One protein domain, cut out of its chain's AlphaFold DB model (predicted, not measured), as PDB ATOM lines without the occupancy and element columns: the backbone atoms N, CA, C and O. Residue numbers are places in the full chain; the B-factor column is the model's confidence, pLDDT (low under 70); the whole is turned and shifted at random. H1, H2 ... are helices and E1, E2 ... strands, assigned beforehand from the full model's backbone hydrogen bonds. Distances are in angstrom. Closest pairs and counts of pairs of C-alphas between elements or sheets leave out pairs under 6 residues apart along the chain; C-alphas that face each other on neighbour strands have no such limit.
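Overview. This is residues 46 to 160 and 269 to 277 of the 493 residues of an uncharacterized protein of Coptis chinensis (UniProt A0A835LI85). A twisted sheet of four strands, E1, E2, E4 and E3, has helices H1 and H2 side by side over one face, making two layers; the short H3 and E5 lie near one end of these helices. E1 is long and bends sharply at residue 52, and residues 89 to 94 of the link from H1 to E2 stick out. The printed part has 124 residues with three named helices and five named strands, in the order E1 H1 E2 E3 E4 H2 H3 E5; the sheet is mixed, and the class is mixed, helices and strands. The whole is compact, with a radius of gyration of the C-alphas of 15.1 A and spans of 45 by 35 by 25 A.

Along the chain. E1, residues 46 to 64, begins with C-alpha 46 at (6.754, 6.918, -48.019), bends by 126 degrees at residue 52 and measures 23.3 A. H1, residues 71 to 84, measures 19.8 A from C-alpha 71 at (19.715, 25.819, -31.107). E2, residues 102 to 109, measures 20.3 A. E3, residues 124 to 128, and E4, residues 140 to 144, form a hairpin. H2 is residues 147 to 154, 10.8 A. After the cut come H3, residues 269 to 272, and E5, residues 273 to 275, which ends with C-alpha 275 at (13.640, 25.166, -58.238).

Arrangement. E1 and E2 are parallel, with N 62 and O 105 2.9 A apart, within hydrogen-bond range; E1, H1 and E2 form a strand-helix-strand unit, two parallel neighbour strands with a helix between them in the chain. E2 and E4 are parallel at 9 degrees, with N 108 and O 142 at 2.8 A. E4 and E3 are antiparallel at 173 degrees, with N 125 and O 143 at 2.8 A. H1 is on the sheet at a height of 9.8 A, slantwise to E1 at 56 degrees on the local plane. H2 is on the same face at a height of 6.9 A. H1 and H2 touch at a shallow tilt of 10 degrees, the same way; their closest C-alphas, of Val 73 and Val 147, are 6.3 A apart. H3 only grazes the sheet and only just touches H2, with 3 pairs of C-alphas within 8 A, the closest those of Leu 154 and Phe 269 at 5.4 A. E5 pairs with no named strand and is apart from H2. In H1 and H2 every O i to N i+4 pair is within hydrogen-bond range; H3 is too short for one.

Size, cuts and confidence. The two farthest C-alphas, of Asp 97 and Tyr 118, are 48.2 A apart. Residues 161 to 268 are not printed, and C-alphas 160 and 269 are 17.6 A apart across the cut. The links H1 to E2, E2 to E3 and E3 to E4 are long. The model's pLDDT is under 70 at residues 87 to 98, 131 to 138 and 156 to 160.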
ATOM      1  N   PHE A  46       7.275   5.666 -47.480       88.12
ATOM      2  CA  PHE A  46       6.754   6.918 -48.019       88.12
ATOM      3  C   PHE A  46       5.535   6.723 -48.921       88.12
ATOM      4  O   PHE A  46       5.380   5.709 -49.599       88.12
ATOM      5  N   THR A  47       4.694   7.750 -48.978       86.75
ATOM      6  CA  THR A  47       3.600   7.898 -49.939       86.75
ATOM      7  C   THR A  47       3.655   9.291 -50.555       86.75
ATOM      8  O   THR A  47       4.186  10.231 -49.957       86.75
ATOM      9  N   TYR A  48       3.142   9.410 -51.777       87.75
ATOM     10  CA  TYR A  48       3.115  10.661 -52.521       87.75
ATOM     11  C   TYR A  48       1.812  10.785 -53.313       87.75
ATOM     12  O   TYR A  48       1.195   9.785 -53.689       87.75
ATOM     13  N   GLY A  49       1.398  12.019 -53.571       87.38
ATOM     14  CA  GLY A  49       0.236  12.354 -54.381       87.38
ATOM     15  C   GLY A  49       0.597  12.790 -55.800       87.38
ATOM     16  O   GLY A  49       1.660  12.476 -56.331       87.38
ATOM     17  N   ASN A  50      -0.304  13.551 -56.420       87.00
ATOM     18  CA  ASN A  50      -0.171  14.015 -57.808       87.00
ATOM     19  C   ASN A  50      -0.166  15.547 -57.942       87.00
ATOM     20  O   ASN A  50      -0.155  16.064 -59.059       87.00
ATOM     21  N   SER A  51      -0.176  16.275 -56.826       86.88
ATOM     22  CA  SER A  51      -0.238  17.737 -56.812       86.88
ATOM     23  C   SER A  51       1.154  18.362 -56.727       86.88
ATOM     24  O   SER A  51       2.108  17.754 -56.247       86.88
ATOM     25  N   THR A  52       1.267  19.611 -57.168       87.88
ATOM     26  CA  THR A  52       2.468  20.435 -56.979       87.88
ATOM     27  C   THR A  52       2.167  21.529 -55.966       87.88
ATOM     28  O   THR A  52       1.120  22.173 -56.054       87.88
ATOM     29  N   VAL A  53       3.087  21.739 -55.028       88.00
ATOM     30  CA  VAL A  53       2.974  22.703 -53.926       88.00
ATOM     31  C   VAL A  53       4.104  23.718 -54.028       88.00
ATOM     32  O   VAL A  53       5.261  23.347 -54.195       88.00
ATOM     33  N   SER A  54       3.786  25.004 -53.932       89.06
ATOM     34  CA  SER A  54       4.761  26.099 -53.941       89.06
ATOM     35  C   SER A  54       5.206  26.486 -52.525       89.06
ATOM     36  O   SER A  54       4.386  26.592 -51.612       89.06
ATOM     37  N   ILE A  55       6.509  26.724 -52.340       87.44
ATOM     38  CA  ILE A  55       7.111  27.052 -51.037       87.44
ATOM     39  C   ILE A  55       7.496  28.537 -50.979       87.44
ATOM     40  O   ILE A  55       8.187  29.043 -51.870       87.44
ATOM     41  N   ASP A  56       7.092  29.226 -49.909       87.69
ATOM     42  CA  ASP A  56       7.437  30.628 -49.656       87.69
ATOM     43  C   ASP A  56       8.947  30.791 -49.379       87.69
ATOM     44  O   ASP A  56       9.479  30.181 -48.450       87.69
ATOM     45  N   PRO A  57       9.671  31.657 -50.109       84.75
ATOM     46  CA  PRO A  57      11.058  32.018 -49.802       84.75
ATOM     47  C   PRO A  57      11.279  32.603 -48.402       84.75
ATOM     48  O   PRO A  57      12.384  32.523 -47.864       84.75
ATOM     49  N   ASN A  58      10.245  33.199 -47.809       86.31
ATOM     50  CA  ASN A  58      10.259  33.685 -46.434       86.31
ATOM     51  C   ASN A  58       9.768  32.627 -45.436       86.31
ATOM     52  O   ASN A  58       9.350  33.012 -44.344       86.31
ATOM     53  N   LEU A  59       9.846  31.333 -45.795       86.62
ATOM     54  CA  LEU A  59       9.440  30.186 -44.979       86.62
ATOM     55  C   LEU A  59       9.741  30.434 -43.500       86.62
ATOM     56  O   LEU A  59      10.895  30.692 -43.131       86.62
ATOM     57  N   LYS A  60       8.697  30.414 -42.677       90.75
ATOM     58  CA  LYS A  60       8.801  30.596 -41.230       90.75
ATOM     59  C   LYS A  60       9.016  29.251 -40.557       90.75
ATOM     60  O   LYS A  60       8.547  28.231 -41.048       90.75
ATOM     61  N   LEU A  61       9.720  29.269 -39.435       90.81
ATOM     62  CA  LEU A  61       9.858  28.107 -38.574       90.81
ATOM     63  C   LEU A  61       8.858  28.232 -37.424       90.81
ATOM     64  O   LEU A  61       8.955  29.168 -36.628       90.81
ATOM     65  N   ALA A  62       7.942  27.276 -37.321       91.31
ATOM     66  CA  ALA A  62       7.165  27.042 -36.114       91.31
ATOM     67  C   ALA A  62       7.770  25.845 -35.382       91.31
ATOM     68  O   ALA A  62       7.975  24.790 -35.974       91.31
ATOM     69  N   VAL A  63       8.059  25.992 -34.094       91.19
ATOM     70  CA  VAL A  63       8.579  24.893 -33.273       91.19
ATOM     71  C   VAL A  63       7.582  24.518 -32.190       91.19
ATOM     72  O   VAL A  63       6.896  25.377 -31.635       91.19
ATOM     73  N   SER A  64       7.495  23.227 -31.893       88.81
ATOM     74  CA  SER A  64       6.667  22.677 -30.823       88.81
ATOM     75  C   SER A  64       7.366  21.493 -30.150       88.81
ATOM     76  O   SER A  64       8.398  21.015 -30.622       88.81
ATOM     77  N   GLY A  65       6.804  21.027 -29.036       86.88
ATOM     78  CA  GLY A  65       7.430  20.028 -28.171       86.88
ATOM     79  C   GLY A  65       8.529  20.611 -27.274       86.88
ATOM     80  O   GLY A  65       8.925  21.771 -27.409       86.88
ATOM     81  N   ILE A  66       8.994  19.807 -26.315       85.56
ATOM     82  CA  ILE A  66       9.917  20.248 -25.257       85.56
ATOM     83  C   ILE A  66      11.303  20.573 -25.848       85.56
ATOM     84  O   ILE A  66      11.934  21.548 -25.445       85.56
ATOM     85  N   GLY A  67      11.724  19.847 -26.891       81.94
ATOM     86  CA  GLY A  67      12.977  20.096 -27.615       81.94
ATOM     87  C   GLY A  67      12.896  21.122 -28.744       81.94
ATOM     88  O   GLY A  67      13.913  21.444 -29.358       81.94
ATOM     89  N   GLY A  68      11.712  21.665 -29.049       78.12
ATOM     90  CA  GLY A  68      11.520  22.537 -30.212       78.12
ATOM     91  C   GLY A  68      12.354  23.826 -30.169       78.12
ATOM     92  O   GLY A  68      12.701  24.385 -31.207       78.12
ATOM     93  N   ASN A  69      12.733  24.297 -28.978       85.38
ATOM     94  CA  ASN A  69      13.530  25.515 -28.822       85.38
ATOM     95  C   ASN A  69      15.043  25.337 -29.006       85.38
ATOM     96  O   ASN A  69      15.757  26.343 -28.918       85.38
ATOM     97  N   SER A  70      15.496  24.116 -29.299       91.75
ATOM     98  CA  SER A  70      16.895  23.760 -29.522       91.75
ATOM     99  C   SER A  70      17.604  24.675 -30.524       91.75
ATOM    100  O   SER A  70      17.078  24.990 -31.599       91.75
ATOM    101  N   VAL A  71      18.838  25.065 -30.194       93.00
ATOM    102  CA  VAL A  71      19.715  25.819 -31.107       93.00
ATOM    103  C   VAL A  71      20.056  24.969 -32.333       93.00
ATOM    104  O   VAL A  71      20.060  25.486 -33.448       93.00
ATOM    105  N   ILE A  72      20.229  23.653 -32.155       92.06
ATOM    106  CA  ILE A  72      20.525  22.693 -33.229       92.06
ATOM    107  C   ILE A  72      19.431  22.726 -34.303       92.06
ATOM    108  O   ILE A  72      19.727  22.803 -35.497       92.06
ATOM    109  N   VAL A  73      18.163  22.717 -33.885       91.56
ATOM    110  CA  VAL A  73      17.008  22.737 -34.797       91.56
ATOM    111  C   VAL A  73      16.896  24.084 -35.512       91.56
ATOM    112  O   VAL A  73      16.720  24.118 -36.731       91.56
ATOM    113  N   LYS A  74      17.036  25.196 -34.781       92.69
ATOM    114  CA  LYS A  74      16.948  26.556 -35.340       92.69
ATOM    115  C   LYS A  74      18.053  26.828 -36.360       92.69
ATOM    116  O   LYS A  74      17.769  27.278 -37.468       92.69
ATOM    117  N   GLU A  75      19.300  26.516 -36.019       92.31
ATOM    118  CA  GLU A  75      20.420  26.668 -36.948       92.31
ATOM    119  C   GLU A  75      20.329  25.684 -38.113       92.31
ATOM    120  O   GLU A  75      20.608  26.059 -39.251       92.31
ATOM    121  N   GLY A  76      19.889  24.446 -37.863       90.75
ATOM    122  CA  GLY A  76      19.575  23.476 -38.910       90.75
ATOM    123  C   GLY A  76      18.606  24.049 -39.935       90.75
ATOM    124  O   GLY A  76      18.909  24.079 -41.128       90.75
ATOM    125  N   PHE A  77      17.478  24.578 -39.467       91.31
ATOM    126  CA  PHE A  77      16.476  25.207 -40.317       91.31
ATOM    127  C   PHE A  77      17.055  26.346 -41.164       91.31
ATOM    128  O   PHE A  77      16.904  26.330 -42.388       91.31
ATOM    129  N   GLU A  78      17.754  27.306 -40.551       90.44
ATOM    130  CA  GLU A  78      18.327  28.446 -41.280       90.44
ATOM    131  C   GLU A  78      19.371  28.004 -42.316       90.44
ATOM    132  O   GLU A  78      19.380  28.503 -43.450       90.44
ATOM    133  N   ARG A  79      20.195  26.995 -41.991       87.69
ATOM    134  CA  ARG A  79      21.124  26.394 -42.957       87.69
ATOM    135  C   ARG A  79      20.382  25.825 -44.161       87.69
ATOM    136  O   ARG A  79      20.682  26.227 -45.287       87.69
ATOM    137  N   TYR A  80      19.401  24.937 -43.976       84.31
ATOM    138  CA  TYR A  80      18.700  24.340 -45.123       84.31
ATOM    139  C   TYR A  80      17.856  25.351 -45.887       84.31
ATOM    140  O   TYR A  80      17.820  25.282 -47.114       84.31
ATOM    141  N   LYS A  81      17.264  26.343 -45.216       86.00
ATOM    142  CA  LYS A  81      16.590  27.460 -45.886       86.00
ATOM    143  C   LYS A  81      17.551  28.196 -46.821       86.00
ATOM    144  O   LYS A  81      17.221  28.424 -47.988       86.00
ATOM    145  N   SER A  82      18.770  28.491 -46.365       84.00
ATOM    146  CA  SER A  82      19.792  29.133 -47.205       84.00
ATOM    147  C   SER A  82      20.171  28.290 -48.434       84.00
ATOM    148  O   SER A  82      20.398  28.836 -49.517       84.00
ATOM    149  N   ILE A  83      20.176  26.959 -48.295       80.19
ATOM    150  CA  ILE A  83      20.495  26.019 -49.373       80.19
ATOM    151  C   ILE A  83      19.340  25.927 -50.380       80.19
ATOM    152  O   ILE A  83      19.576  26.055 -51.583       80.19
ATOM    153  N   ILE A  84      18.102  25.756 -49.905       79.88
ATOM    154  CA  ILE A  84      16.890  25.649 -50.736       79.88
ATOM    155  C   ILE A  84      16.734  26.893 -51.622       79.88
ATOM    156  O   ILE A  84      16.475  26.783 -52.821       79.88
ATOM    157  N   PHE A  85      16.956  28.086 -51.063       81.44
ATOM    158  CA  PHE A  85      16.729  29.354 -51.763       81.44
ATOM    159  C   PHE A  85      18.001  29.998 -52.345       81.44
ATOM    160  O   PHE A  85      17.948  31.135 -52.829       81.44
ATOM    161  N   LYS A  86      19.135  29.278 -52.392       74.12
ATOM    162  CA  LYS A  86      20.441  29.783 -52.871       74.12
ATOM    163  C   LYS A  86      20.383  30.427 -54.262       74.12
ATOM    164  O   LYS A  86      21.066  31.415 -54.525       74.12
ATOM    165  N   HIS A  87      19.546  29.899 -55.157       63.12
ATOM    166  CA  HIS A  87      19.409  30.381 -56.537       63.12
ATOM    167  C   HIS A  87      18.639  31.709 -56.670       63.12
ATOM    168  O   HIS A  87      18.669  32.327 -57.737       63.12
ATOM    169  N   ARG A  88      17.976  32.186 -55.606       57.50
ATOM    170  CA  ARG A  88      17.059  33.334 -55.674       57.50
ATOM    171  C   ARG A  88      17.723  34.693 -55.470       57.50
ATOM    172  O   ARG A  88      17.210  35.687 -55.979       57.50
ATOM    173  N   SER A  89      18.871  34.762 -54.792       51.66
ATOM    174  CA  SER A  89      19.545  36.040 -54.488       51.66
ATOM    175  C   SER A  89      19.869  36.881 -55.735       51.66
ATOM    176  O   SER A  89      20.031  38.094 -55.635       51.66
ATOM    177  N   LYS A  90      19.889  36.264 -56.925       50.38
ATOM    178  CA  LYS A  90      20.145  36.925 -58.213       50.38
ATOM    179  C   LYS A  90      18.891  37.379 -58.979       50.38
ATOM    180  O   LYS A  90      19.031  38.141 -59.930       50.38
ATOM    181  N   LEU A  91      17.680  36.972 -58.588       50.62
ATOM    182  CA  LEU A  91      16.427  37.360 -59.254       50.62
ATOM    183  C   LEU A  91      15.528  38.164 -58.300       50.62
ATOM    184  O   LEU A  91      14.571  37.648 -57.724       50.62
ATOM    185  N   ARG A  92      15.814  39.463 -58.144       44.84
ATOM    186  CA  ARG A  92      14.899  40.412 -57.484       44.84
ATOM    187  C   ARG A  92      13.686  40.666 -58.386       44.84
ATOM    188  O   ARG A  92      13.729  41.535 -59.251       44.84
ATOM    189  N   ARG A  93      12.580  39.961 -58.151       51.62
ATOM    190  CA  ARG A  93      11.235  40.482 -58.454       51.62
ATOM    191  C   ARG A  93      10.474  40.684 -57.151       51.62
ATOM    192  O   ARG A  93      10.561  39.869 -56.238       51.62
ATOM    193  N   SER A  94       9.763  41.805 -57.082       47.06
ATOM    194  CA  SER A  94       8.873  42.182 -55.985       47.06
ATOM    195  C   SER A  94       7.780  41.118 -55.812       47.06
ATOM    196  O   SER A  94       6.850  41.052 -56.611       47.06
ATOM    197  N   SER A  95       7.918  40.258 -54.798       52.38
ATOM    198  CA  SER A  95       6.956  39.213 -54.405       52.38
ATOM    199  C   SER A  95       5.797  39.778 -53.584       52.38
ATOM    200  O   SER A  95       5.582  39.338 -52.460       52.38
ATOM    201  N   LYS A  96       5.076  40.781 -54.091       53.94
ATOM    202  CA  LYS A  96       3.901  41.293 -53.365       53.94
ATOM    203  C   LYS A  96       2.594  40.550 -53.677       53.94
ATOM    204  O   LYS A  96       1.722  40.574 -52.824       53.94
ATOM    205  N   ASP A  97       2.520  39.799 -54.784       58.47
ATOM    206  CA  ASP A  97       1.252  39.198 -55.253       58.47
ATOM    207  C   ASP A  97       1.290  37.671 -55.490       58.47
ATOM    208  O   ASP A  97       0.366  37.117 -56.079       58.47
ATOM    209  N   VAL A  98       2.349  36.964 -55.072       69.44
ATOM    210  CA  VAL A  98       2.409  35.493 -55.204       69.44
ATOM    211  C   VAL A  98       1.921  34.858 -53.906       69.44
ATOM    212  O   VAL A  98       2.569  35.007 -52.872       69.44
ATOM    213  N   VAL A  99       0.787  34.160 -53.968       77.69
ATOM    214  CA  VAL A  99       0.293  33.314 -52.875       77.69
ATOM    215  C   VAL A  99       1.020  31.976 -52.958       77.69
ATOM    216  O   VAL A  99       0.914  31.288 -53.971       77.69
ATOM    217  N   TYR A 100       1.774  31.641 -51.914       84.81
ATOM    218  CA  TYR A 100       2.445  30.348 -51.781       84.81
ATOM    219  C   TYR A 100       1.550  29.366 -51.025       84.81
ATOM    220  O   TYR A 100       0.789  29.773 -50.142       84.81
ATOM    221  N   ASP A 101       1.655  28.082 -51.359       86.88
ATOM    222  CA  ASP A 101       0.869  27.027 -50.716       86.88
ATOM    223  C   ASP A 101       1.380  26.743 -49.293       86.88
ATOM    224  O   ASP A 101       0.575  26.643 -48.366       86.88
ATOM    225  N   VAL A 102       2.706  26.691 -49.108       86.81
ATOM    226  CA  VAL A 102       3.378  26.477 -47.813       86.81
ATOM    227  C   VAL A 102       4.220  27.697 -47.453       86.81
ATOM    228  O   VAL A 102       5.138  28.071 -48.186       86.81
ATOM    229  N   SER A 103       3.937  28.304 -46.300       87.38
ATOM    230  CA  SER A 103       4.653  29.484 -45.786       87.38
ATOM    231  C   SER A 103       5.288  29.285 -44.409       87.38
ATOM    232  O   SER A 103       6.082  30.119 -43.964       87.38
ATOM    233  N   GLU A 104       5.004  28.161 -43.758       88.31
ATOM    234  CA  GLU A 104       5.528  27.792 -42.450       88.31
ATOM    235  C   GLU A 104       5.902  26.305 -42.441       88.31
ATOM    236  O   GLU A 104       5.179  25.480 -42.993       88.31
ATOM    237  N   LEU A 105       7.047  25.976 -41.840       90.50
ATOM    238  CA  LEU A 105       7.470  24.613 -41.537       90.50
ATOM    239  C   LEU A 105       7.357  24.405 -40.029       90.50
ATOM    240  O   LEU A 105       8.018  25.101 -39.255       90.50
ATOM    241  N   LYS A 106       6.539  23.436 -39.620       92.44
ATOM    242  CA  LYS A 106       6.347  23.072 -38.218       92.44
ATOM    243  C   LYS A 106       7.282  21.927 -37.831       92.44
ATOM    244  O   LYS A 106       7.181  20.843 -38.387       92.44
ATOM    245  N   ILE A 107       8.166  22.134 -36.862       92.56
ATOM    246  CA  ILE A 107       9.035  21.077 -36.328       92.56
ATOM    247  C   ILE A 107       8.601  20.748 -34.902       92.56
ATOM    248  O   ILE A 107       8.557  21.626 -34.041       92.56
ATOM    249  N   ILE A 108       8.270  19.485 -34.659       94.12
ATOM    250  CA  ILE A 108       7.844  18.959 -33.365       94.12
ATOM    251  C   ILE A 108       8.949  18.038 -32.854       94.12
ATOM    252  O   ILE A 108       9.285  17.054 -33.513       94.12
ATOM    253  N   VAL A 109       9.527  18.370 -31.698       95.19
ATOM    254  CA  VAL A 109      10.572  17.556 -31.061       95.19
ATOM    255  C   VAL A 109      10.134  17.148 -29.661       95.19
ATOM    256  O   VAL A 109       9.948  17.999 -28.786       95.19
ATOM    257  N   ASN A 110       9.986  15.842 -29.448       93.31
ATOM    258  CA  ASN A 110       9.372  15.308 -28.231       93.31
ATOM    259  C   ASN A 110      10.306  15.339 -27.008       93.31
ATOM    260  O   ASN A 110       9.823  15.475 -25.885       93.31
ATOM    261  N   SER A 111      11.622  15.272 -27.215       90.44
ATOM    262  CA  SER A 111      12.647  15.306 -26.163       90.44
ATOM    263  C   SER A 111      13.473  16.589 -26.206       90.44
ATOM    264  O   SER A 111      13.869  17.033 -27.280       90.44
ATOM    265  N   ASP A 112      13.783  17.162 -25.043       86.12
ATOM    266  CA  ASP A 112      14.738  18.266 -24.871       86.12
ATOM    267  C   ASP A 112      16.196  17.800 -24.763       86.12
ATOM    268  O   ASP A 112      17.106  18.620 -24.635       86.12
ATOM    269  N   ASN A 113      16.436  16.490 -24.841       84.38
ATOM    270  CA  ASN A 113      17.779  15.951 -24.764       84.38
ATOM    271  C   ASN A 113      18.588  16.242 -26.043       84.38
ATOM    272  O   ASN A 113      18.310  15.706 -27.118       84.38
ATOM    273  N   GLU A 114      19.644  17.041 -25.891       85.56
ATOM    274  CA  GLU A 114      20.617  17.384 -26.935       85.56
ATOM    275  C   GLU A 114      21.960  16.645 -26.780       85.56
ATOM    276  O   GLU A 114      22.980  17.050 -27.348       85.56
ATOM    277  N   THR A 115      22.015  15.580 -25.973       83.50
ATOM    278  CA  THR A 115      23.214  14.740 -25.883       83.50
ATOM    279  C   THR A 115      23.323  13.868 -27.126       83.50
ATOM    280  O   THR A 115      22.450  13.033 -27.387       83.50
ATOM    281  N   LEU A 116      24.411  14.028 -27.877       81.62
ATOM    282  CA  LEU A 116      24.715  13.171 -29.012       81.62
ATOM    283  C   LEU A 116      25.378  11.885 -28.514       81.62
ATOM    284  O   LEU A 116      26.589  11.835 -28.338       81.62
ATOM    285  N   ASN A 117      24.574  10.852 -28.285       78.12
ATOM    286  CA  ASN A 117      25.071   9.537 -27.887       78.12
ATOM    287  C   ASN A 117      25.110   8.585 -29.086       78.12
ATOM    288  O   ASN A 117      24.398   8.757 -30.081       78.12
ATOM    289  N   TYR A 118      25.925   7.536 -28.983       74.00
ATOM    290  CA  TYR A 118      25.880   6.443 -29.948       74.00
ATOM    291  C   TYR A 118      24.503   5.762 -29.929       74.00
ATOM    292  O   TYR A 118      24.007   5.401 -28.862       74.00
ATOM    293  N   GLY A 119      23.904   5.566 -31.106       78.44
ATOM    294  CA  GLY A 119      22.566   4.980 -31.224       78.44
ATOM    295  C   GLY A 119      21.437   5.907 -30.779       78.44
ATOM    296  O   GLY A 119      20.363   5.417 -30.443       78.44
ATOM    297  N   VAL A 120      21.671   7.226 -30.757       87.81
ATOM    298  CA  VAL A 120      20.589   8.201 -30.587       87.81
ATOM    299  C   VAL A 120      19.486   7.953 -31.616       87.81
ATOM    300  O   VAL A 120      19.763   7.571 -32.752       87.81
ATOM    301  N   ASP A 121      18.239   8.161 -31.210       92.06
ATOM    302  CA  ASP A 121      17.096   8.007 -32.100       92.06
ATOM    303  C   ASP A 121      17.122   9.104 -33.178       92.06
ATOM    304  O   ASP A 121      16.945  10.289 -32.888       92.06
ATOM    305  N   GLU A 122      17.382   8.693 -34.418       92.75
ATOM    306  CA  GLU A 122      17.420   9.545 -35.610       92.75
ATOM    307  C   GLU A 122      16.148   9.399 -36.470       92.75
ATOM    308  O   GLU A 122      16.150   9.836 -37.625       92.75
ATOM    309  N   SER A 123      15.087   8.776 -35.942       93.31
ATOM    310  CA  SER A 123      13.816   8.602 -36.646       93.31
ATOM    311  C   SER A 123      13.019   9.902 -36.746       93.31
ATOM    312  O   SER A 123      13.122  10.802 -35.902       93.31
ATOM    313  N   TYR A 124      12.219  10.019 -37.805       94.19
ATOM    314  CA  TYR A 124      11.308  11.142 -38.001       94.19
ATOM    315  C   TYR A 124      10.145  10.787 -38.928       94.19
ATOM    316  O   TYR A 124      10.202   9.851 -39.726       94.19
ATOM    317  N   SER A 125       9.092  11.594 -38.845       93.19
ATOM    318  CA  SER A 125       7.998  11.639 -39.809       93.19
ATOM    319  C   SER A 125       7.966  13.008 -40.487       93.19
ATOM    320  O   SER A 125       8.090  14.036 -39.823       93.19
ATOM    321  N   LEU A 126       7.812  13.034 -41.808       91.81
ATOM    322  CA  LEU A 126       7.720  14.246 -42.619       91.81
ATOM    323  C   LEU A 126       6.404  14.243 -43.397       91.81
ATOM    324  O   LEU A 126       6.095  13.291 -44.110       91.81
ATOM    325  N   PHE A 127       5.665  15.341 -43.291       90.75
ATOM    326  CA  PHE A 127       4.422  15.569 -44.013       90.75
ATOM    327  C   PHE A 127       4.491  16.884 -44.788       90.75
ATOM    328  O   PHE A 127       4.978  17.887 -44.263       90.75
ATOM    329  N   VAL A 128       4.043  16.879 -46.045       89.06
ATOM    330  CA  VAL A 128       3.952  18.082 -46.887       89.06
ATOM    331  C   VAL A 128       2.674  18.021 -47.709       89.06
ATOM    332  O   VAL A 128       2.570  17.167 -48.585       89.06
ATOM    333  N   ASP A 129       1.747  18.948 -47.490       85.75
ATOM    334  CA  ASP A 129       0.469  19.004 -48.201       85.75
ATOM    335  C   ASP A 129       0.092  20.423 -48.657       85.75
ATOM    336  O   ASP A 129       0.616  21.438 -48.183       85.75
ATOM    337  N   LYS A 130      -0.817  20.489 -49.630       78.00
ATOM    338  CA  LYS A 130      -1.345  21.724 -50.190       78.00
ATOM    339  C   LYS A 130      -2.421  22.331 -49.289       78.00
ATOM    340  O   LYS A 130      -3.136  21.671 -48.542       78.00
ATOM    341  N   LYS A 131      -2.573  23.647 -49.401       68.19
ATOM    342  CA  LYS A 131      -3.678  24.403 -48.819       68.19
ATOM    343  C   LYS A 131      -5.010  24.097 -49.532       68.19
ATOM    344  O   LYS A 131      -5.389  24.813 -50.456       68.19
ATOM    345  N   ASP A 132      -5.753  23.102 -49.050       60.62
ATOM    346  CA  ASP A 132      -7.013  22.646 -49.675       60.62
ATOM    347  C   ASP A 132      -8.298  23.168 -48.986       60.62
ATOM    348  O   ASP A 132      -9.356  22.543 -49.000       60.62
ATOM    349  N   GLY A 133      -8.242  24.357 -48.375       54.31
ATOM    350  CA  GLY A 133      -9.421  25.074 -47.858       54.31
ATOM    351  C   GLY A 133      -9.946  24.610 -46.490       54.31
ATOM    352  O   GLY A 133     -10.522  25.426 -45.775       54.31
ATOM    353  N   PHE A 134      -9.688  23.362 -46.083       50.66
ATOM    354  CA  PHE A 134      -9.900  22.884 -44.702       50.66
ATOM    355  C   PHE A 134      -8.737  23.232 -43.766       50.66
ATOM    356  O   PHE A 134      -8.940  23.409 -42.567       50.66
ATOM    357  N   SER A 135      -7.532  23.380 -44.321       48.06
ATOM    358  CA  SER A 135      -6.364  23.889 -43.608       48.06
ATOM    359  C   SER A 135      -6.111  25.349 -43.986       48.06
ATOM    360  O   SER A 135      -6.059  25.716 -45.163       48.06
ATOM    361  N   ILE A 136      -5.989  26.216 -42.978       50.62
ATOM    362  CA  ILE A 136      -5.858  27.676 -43.143       50.62
ATOM    363  C   ILE A 136      -4.451  28.051 -43.666       50.62
ATOM    364  O   ILE A 136      -4.258  29.121 -44.260       50.62
ATOM    365  N   VAL A 137      -3.485  27.137 -43.539       52.53
ATOM    366  CA  VAL A 137      -2.084  27.243 -43.970       52.53
ATOM    367  C   VAL A 137      -1.717  25.878 -44.568       52.53
ATOM    368  O   VAL A 137      -1.977  24.876 -43.913       52.53
ATOM    369  N   GLY A 138      -1.196  25.788 -45.801       60.66
ATOM    370  CA  GLY A 138      -0.692  24.496 -46.299       60.66
ATOM    371  C   GLY A 138       0.347  23.944 -45.321       60.66
ATOM    372  O   GLY A 138       1.139  24.715 -44.772       60.66
ATOM    373  N   GLU A 139       0.281  22.648 -45.026       77.38
ATOM    374  CA  GLU A 139       0.973  22.064 -43.880       77.38
ATOM    375  C   GLU A 139       2.264  21.379 -44.330       77.38
ATOM    376  O   GLU A 139       2.240  20.404 -45.078       77.38
ATOM    377  N   ALA A 140       3.405  21.898 -43.874       89.69
ATOM    378  CA  ALA A 140       4.666  21.172 -43.885       89.69
ATOM    379  C   ALA A 140       5.097  20.941 -42.439       89.69
ATOM    380  O   ALA A 140       5.263  21.903 -41.680       89.69
ATOM    381  N   SER A 141       5.291  19.683 -42.053       92.12
ATOM    382  CA  SER A 141       5.672  19.333 -40.690       92.12
ATOM    383  C   SER A 141       6.707  18.221 -40.619       92.12
ATOM    384  O   SER A 141       6.648  17.257 -41.378       92.12
ATOM    385  N   ILE A 142       7.627  18.342 -39.664       93.06
ATOM    386  CA  ILE A 142       8.564  17.292 -39.262       93.06
ATOM    387  C   ILE A 142       8.288  16.972 -37.798       93.06
ATOM    388  O   ILE A 142       8.310  17.869 -36.959       93.06
ATOM    389  N   GLU A 143       8.063  15.706 -37.487       94.75
ATOM    390  CA  GLU A 143       7.932  15.210 -36.120       94.75
ATOM    391  C   GLU A 143       9.049  14.211 -35.833       94.75
ATOM    392  O   GLU A 143       9.308  13.317 -36.638       94.75
ATOM    393  N   ALA A 144       9.733  14.375 -34.705       94.44
ATOM    394  CA  ALA A 144      10.822  13.499 -34.300       94.44
ATOM    395  C   ALA A 144      10.895  13.364 -32.777       94.44
ATOM    396  O   ALA A 144      10.545  14.276 -32.021       94.44
ATOM    397  N   ASN A 145      11.430  12.236 -32.315       94.25
ATOM    398  CA  ASN A 145      11.639  12.018 -30.887       94.25
ATOM    399  C   ASN A 145      12.779  12.876 -30.331       94.25
ATOM    400  O   ASN A 145      12.687  13.362 -29.205       94.25
ATOM    401  N   THR A 146      13.833  13.098 -31.122       94.44
ATOM    402  CA  THR A 146      15.021  13.870 -30.727       94.44
ATOM    403  C   THR A 146      15.332  14.985 -31.724       94.44
ATOM    404  O   THR A 146      14.869  14.980 -32.869       94.44
ATOM    405  N   VAL A 147      16.188  15.924 -31.310       93.75
ATOM    406  CA  VAL A 147      16.713  16.983 -32.188       93.75
ATOM    407  C   VAL A 147      17.466  16.423 -33.401       93.75
ATOM    408  O   VAL A 147      17.465  17.041 -34.464       93.75
ATOM    409  N   TYR A 148      18.072  15.236 -33.281       93.31
ATOM    410  CA  TYR A 148      18.830  14.606 -34.364       93.31
ATOM    411  C   TYR A 148      17.917  13.960 -35.403       93.31
ATOM    412  O   TYR A 148      18.188  14.104 -36.594       93.31
ATOM    413  N   GLY A 149      16.800  13.354 -34.988       93.00
ATOM    414  CA  GLY A 149      15.746  12.933 -35.916       93.00
ATOM    415  C   GLY A 149      15.176  14.118 -36.700       93.00
ATOM    416  O   GLY A 149      15.093  14.079 -37.928       93.00
ATOM    417  N   ALA A 150      14.918  15.244 -36.021       92.56
ATOM    418  CA  ALA A 150      14.469  16.472 -36.680       92.56
ATOM    419  C   ALA A 150      15.501  17.014 -37.688       92.56
ATOM    420  O   ALA A 150      15.130  17.421 -38.792       92.56
ATOM    421  N   LEU A 151      16.800  16.975 -37.356       91.56
ATOM    422  CA  LEU A 151      17.868  17.305 -38.305       91.56
ATOM    423  C   LEU A 151      17.846  16.389 -39.533       91.56
ATOM    424  O   LEU A 151      17.986  16.884 -40.653       91.56
ATOM    425  N   ARG A 152      17.639  15.074 -39.355       90.19
ATOM    426  CA  ARG A 152      17.531  14.144 -40.489       90.19
ATOM    427  C   ARG A 152      16.343  14.471 -41.375       90.19
ATOM    428  O   ARG A 152      16.530  14.480 -42.585       90.19
ATOM    429  N   GLY A 153      15.201  14.864 -40.813       87.12
ATOM    430  CA  GLY A 153      14.046  15.330 -41.588       87.12
ATOM    431  C   GLY A 153      14.301  16.595 -42.422       87.12
ATOM    432  O   GLY A 153      13.648  16.799 -43.450       87.12
ATOM    433  N   LEU A 154      15.276  17.427 -42.039       86.50
ATOM    434  CA  LEU A 154      15.640  18.653 -42.757       86.50
ATOM    435  C   LEU A 154      16.693  18.451 -43.873       86.50
ATOM    436  O   LEU A 154      16.746  19.242 -44.817       86.50
ATOM    437  N   GLU A 155      17.527  17.412 -43.795       77.62
ATOM    438  CA  GLU A 155      18.844  17.301 -44.454       77.62
ATOM    439  C   GLU A 155      18.874  17.144 -45.994       77.62
ATOM    440  O   GLU A 155      18.399  16.156 -46.540       77.62
ATOM    441  N   ARG A 156      19.552  18.019 -46.745       60.81
ATOM    442  CA  ARG A 156      19.602  17.929 -48.225       60.81
ATOM    443  C   ARG A 156      20.735  17.039 -48.746       60.81
ATOM    444  O   ARG A 156      21.834  17.137 -48.235       60.81
ATOM    445  N   GLN A 157      20.557  16.370 -49.896       43.75
ATOM    446  CA  GLN A 157      21.676  16.101 -50.820       43.75
ATOM    447  C   GLN A 157      21.419  16.763 -52.186       43.75
ATOM    448  O   GLN A 157      20.410  16.520 -52.841       43.75
ATOM    449  N   THR A 158      22.310  17.659 -52.624       37.09
ATOM    450  CA  THR A 158      22.317  18.158 -54.010       37.09
ATOM    451  C   THR A 158      23.003  17.130 -54.906       37.09
ATOM    452  O   THR A 158      24.220  16.985 -54.819       37.09
ATOM    453  N   TYR A 159      22.286  16.522 -55.850       34.94
ATOM    454  CA  TYR A 159      22.929  16.128 -57.104       34.94
ATOM    455  C   TYR A 159      22.924  17.349 -58.025       34.94
ATOM    456  O   TYR A 159      21.867  17.893 -58.355       34.94
ATOM    457  N   ALA A 160      24.104  17.834 -58.413       31.62
ATOM    458  CA  ALA A 160      24.199  18.815 -59.481       31.62
ATOM    459  C   ALA A 160      23.723  18.128 -60.769       31.62
ATOM    460  O   ALA A 160      24.428  17.273 -61.305       31.62
ATOM    461  N   PHE A 269      12.823  17.055 -46.233       73.06
ATOM    462  CA  PHE A 269      12.068  18.202 -46.734       73.06
ATOM    463  C   PHE A 269      12.834  19.007 -47.797       73.06
ATOM    464  O   PHE A 269      12.287  19.419 -48.819       73.06
ATOM    465  N   SER A 270      14.136  19.211 -47.601       74.00
ATOM    466  CA  SER A 270      14.962  19.989 -48.529       74.00
ATOM    467  C   SER A 270      15.298  19.253 -49.832       74.00
ATOM    468  O   SER A 270      15.694  19.904 -50.805       74.00
ATOM    469  N   GLN A 271      15.163  17.922 -49.870       73.62
ATOM    470  CA  GLN A 271      15.285  17.125 -51.095       73.62
ATOM    471  C   GLN A 271      14.012  17.191 -51.943       73.62
ATOM    472  O   GLN A 271      14.111  17.220 -53.169       73.62
ATOM    473  N   LEU A 272      12.841  17.284 -51.301       80.19
ATOM    474  CA  LEU A 272      11.557  17.478 -51.983       80.19
ATOM    475  C   LEU A 272      11.469  18.845 -52.682       80.19
ATOM    476  O   LEU A 272      10.846  18.967 -53.735       80.19
ATOM    477  N   CYS A 273      12.120  19.868 -52.119       83.12
ATOM    478  CA  CYS A 273      12.176  21.210 -52.690       83.12
ATOM    479  C   CYS A 273      13.057  21.274 -53.951       83.12
ATOM    480  O   CYS A 273      14.277  21.069 -53.904       83.12
ATOM    481  N   THR A 274      12.462  21.674 -55.074       83.19
ATOM    482  CA  THR A 274      13.150  21.882 -56.352       83.19
ATOM    483  C   THR A 274      12.831  23.247 -56.952       83.19
ATOM    484  O   THR A 274      11.725  23.767 -56.827       83.19
ATOM    485  N   PHE A 275      13.824  23.875 -57.583       82.12
ATOM    486  CA  PHE A 275      13.640  25.166 -58.238       82.12
ATOM    487  C   PHE A 275      13.137  24.968 -59.669       82.12
ATOM    488  O   PHE A 275      13.848  24.436 -60.524       82.12
ATOM    489  N   SER A 276      11.934  25.461 -59.948       79.81
ATOM    490  CA  SER A 276      11.343  25.420 -61.281       79.81
ATOM    491  C   SER A 276      11.824  26.599 -62.117       79.81
ATOM    492  O   SER A 276      11.526  27.765 -61.851       79.81
ATOM    493  N   TYR A 277      12.551  26.317 -63.200       79.06
ATOM    494  CA  TYR A 277      12.982  27.357 -64.138       79.06
ATOM    495  C   TYR A 277      11.817  27.989 -64.910       79.06
ATOM    496  O   TYR A 277      11.990  29.101 -65.419       79.06
TER     497      TYR A 277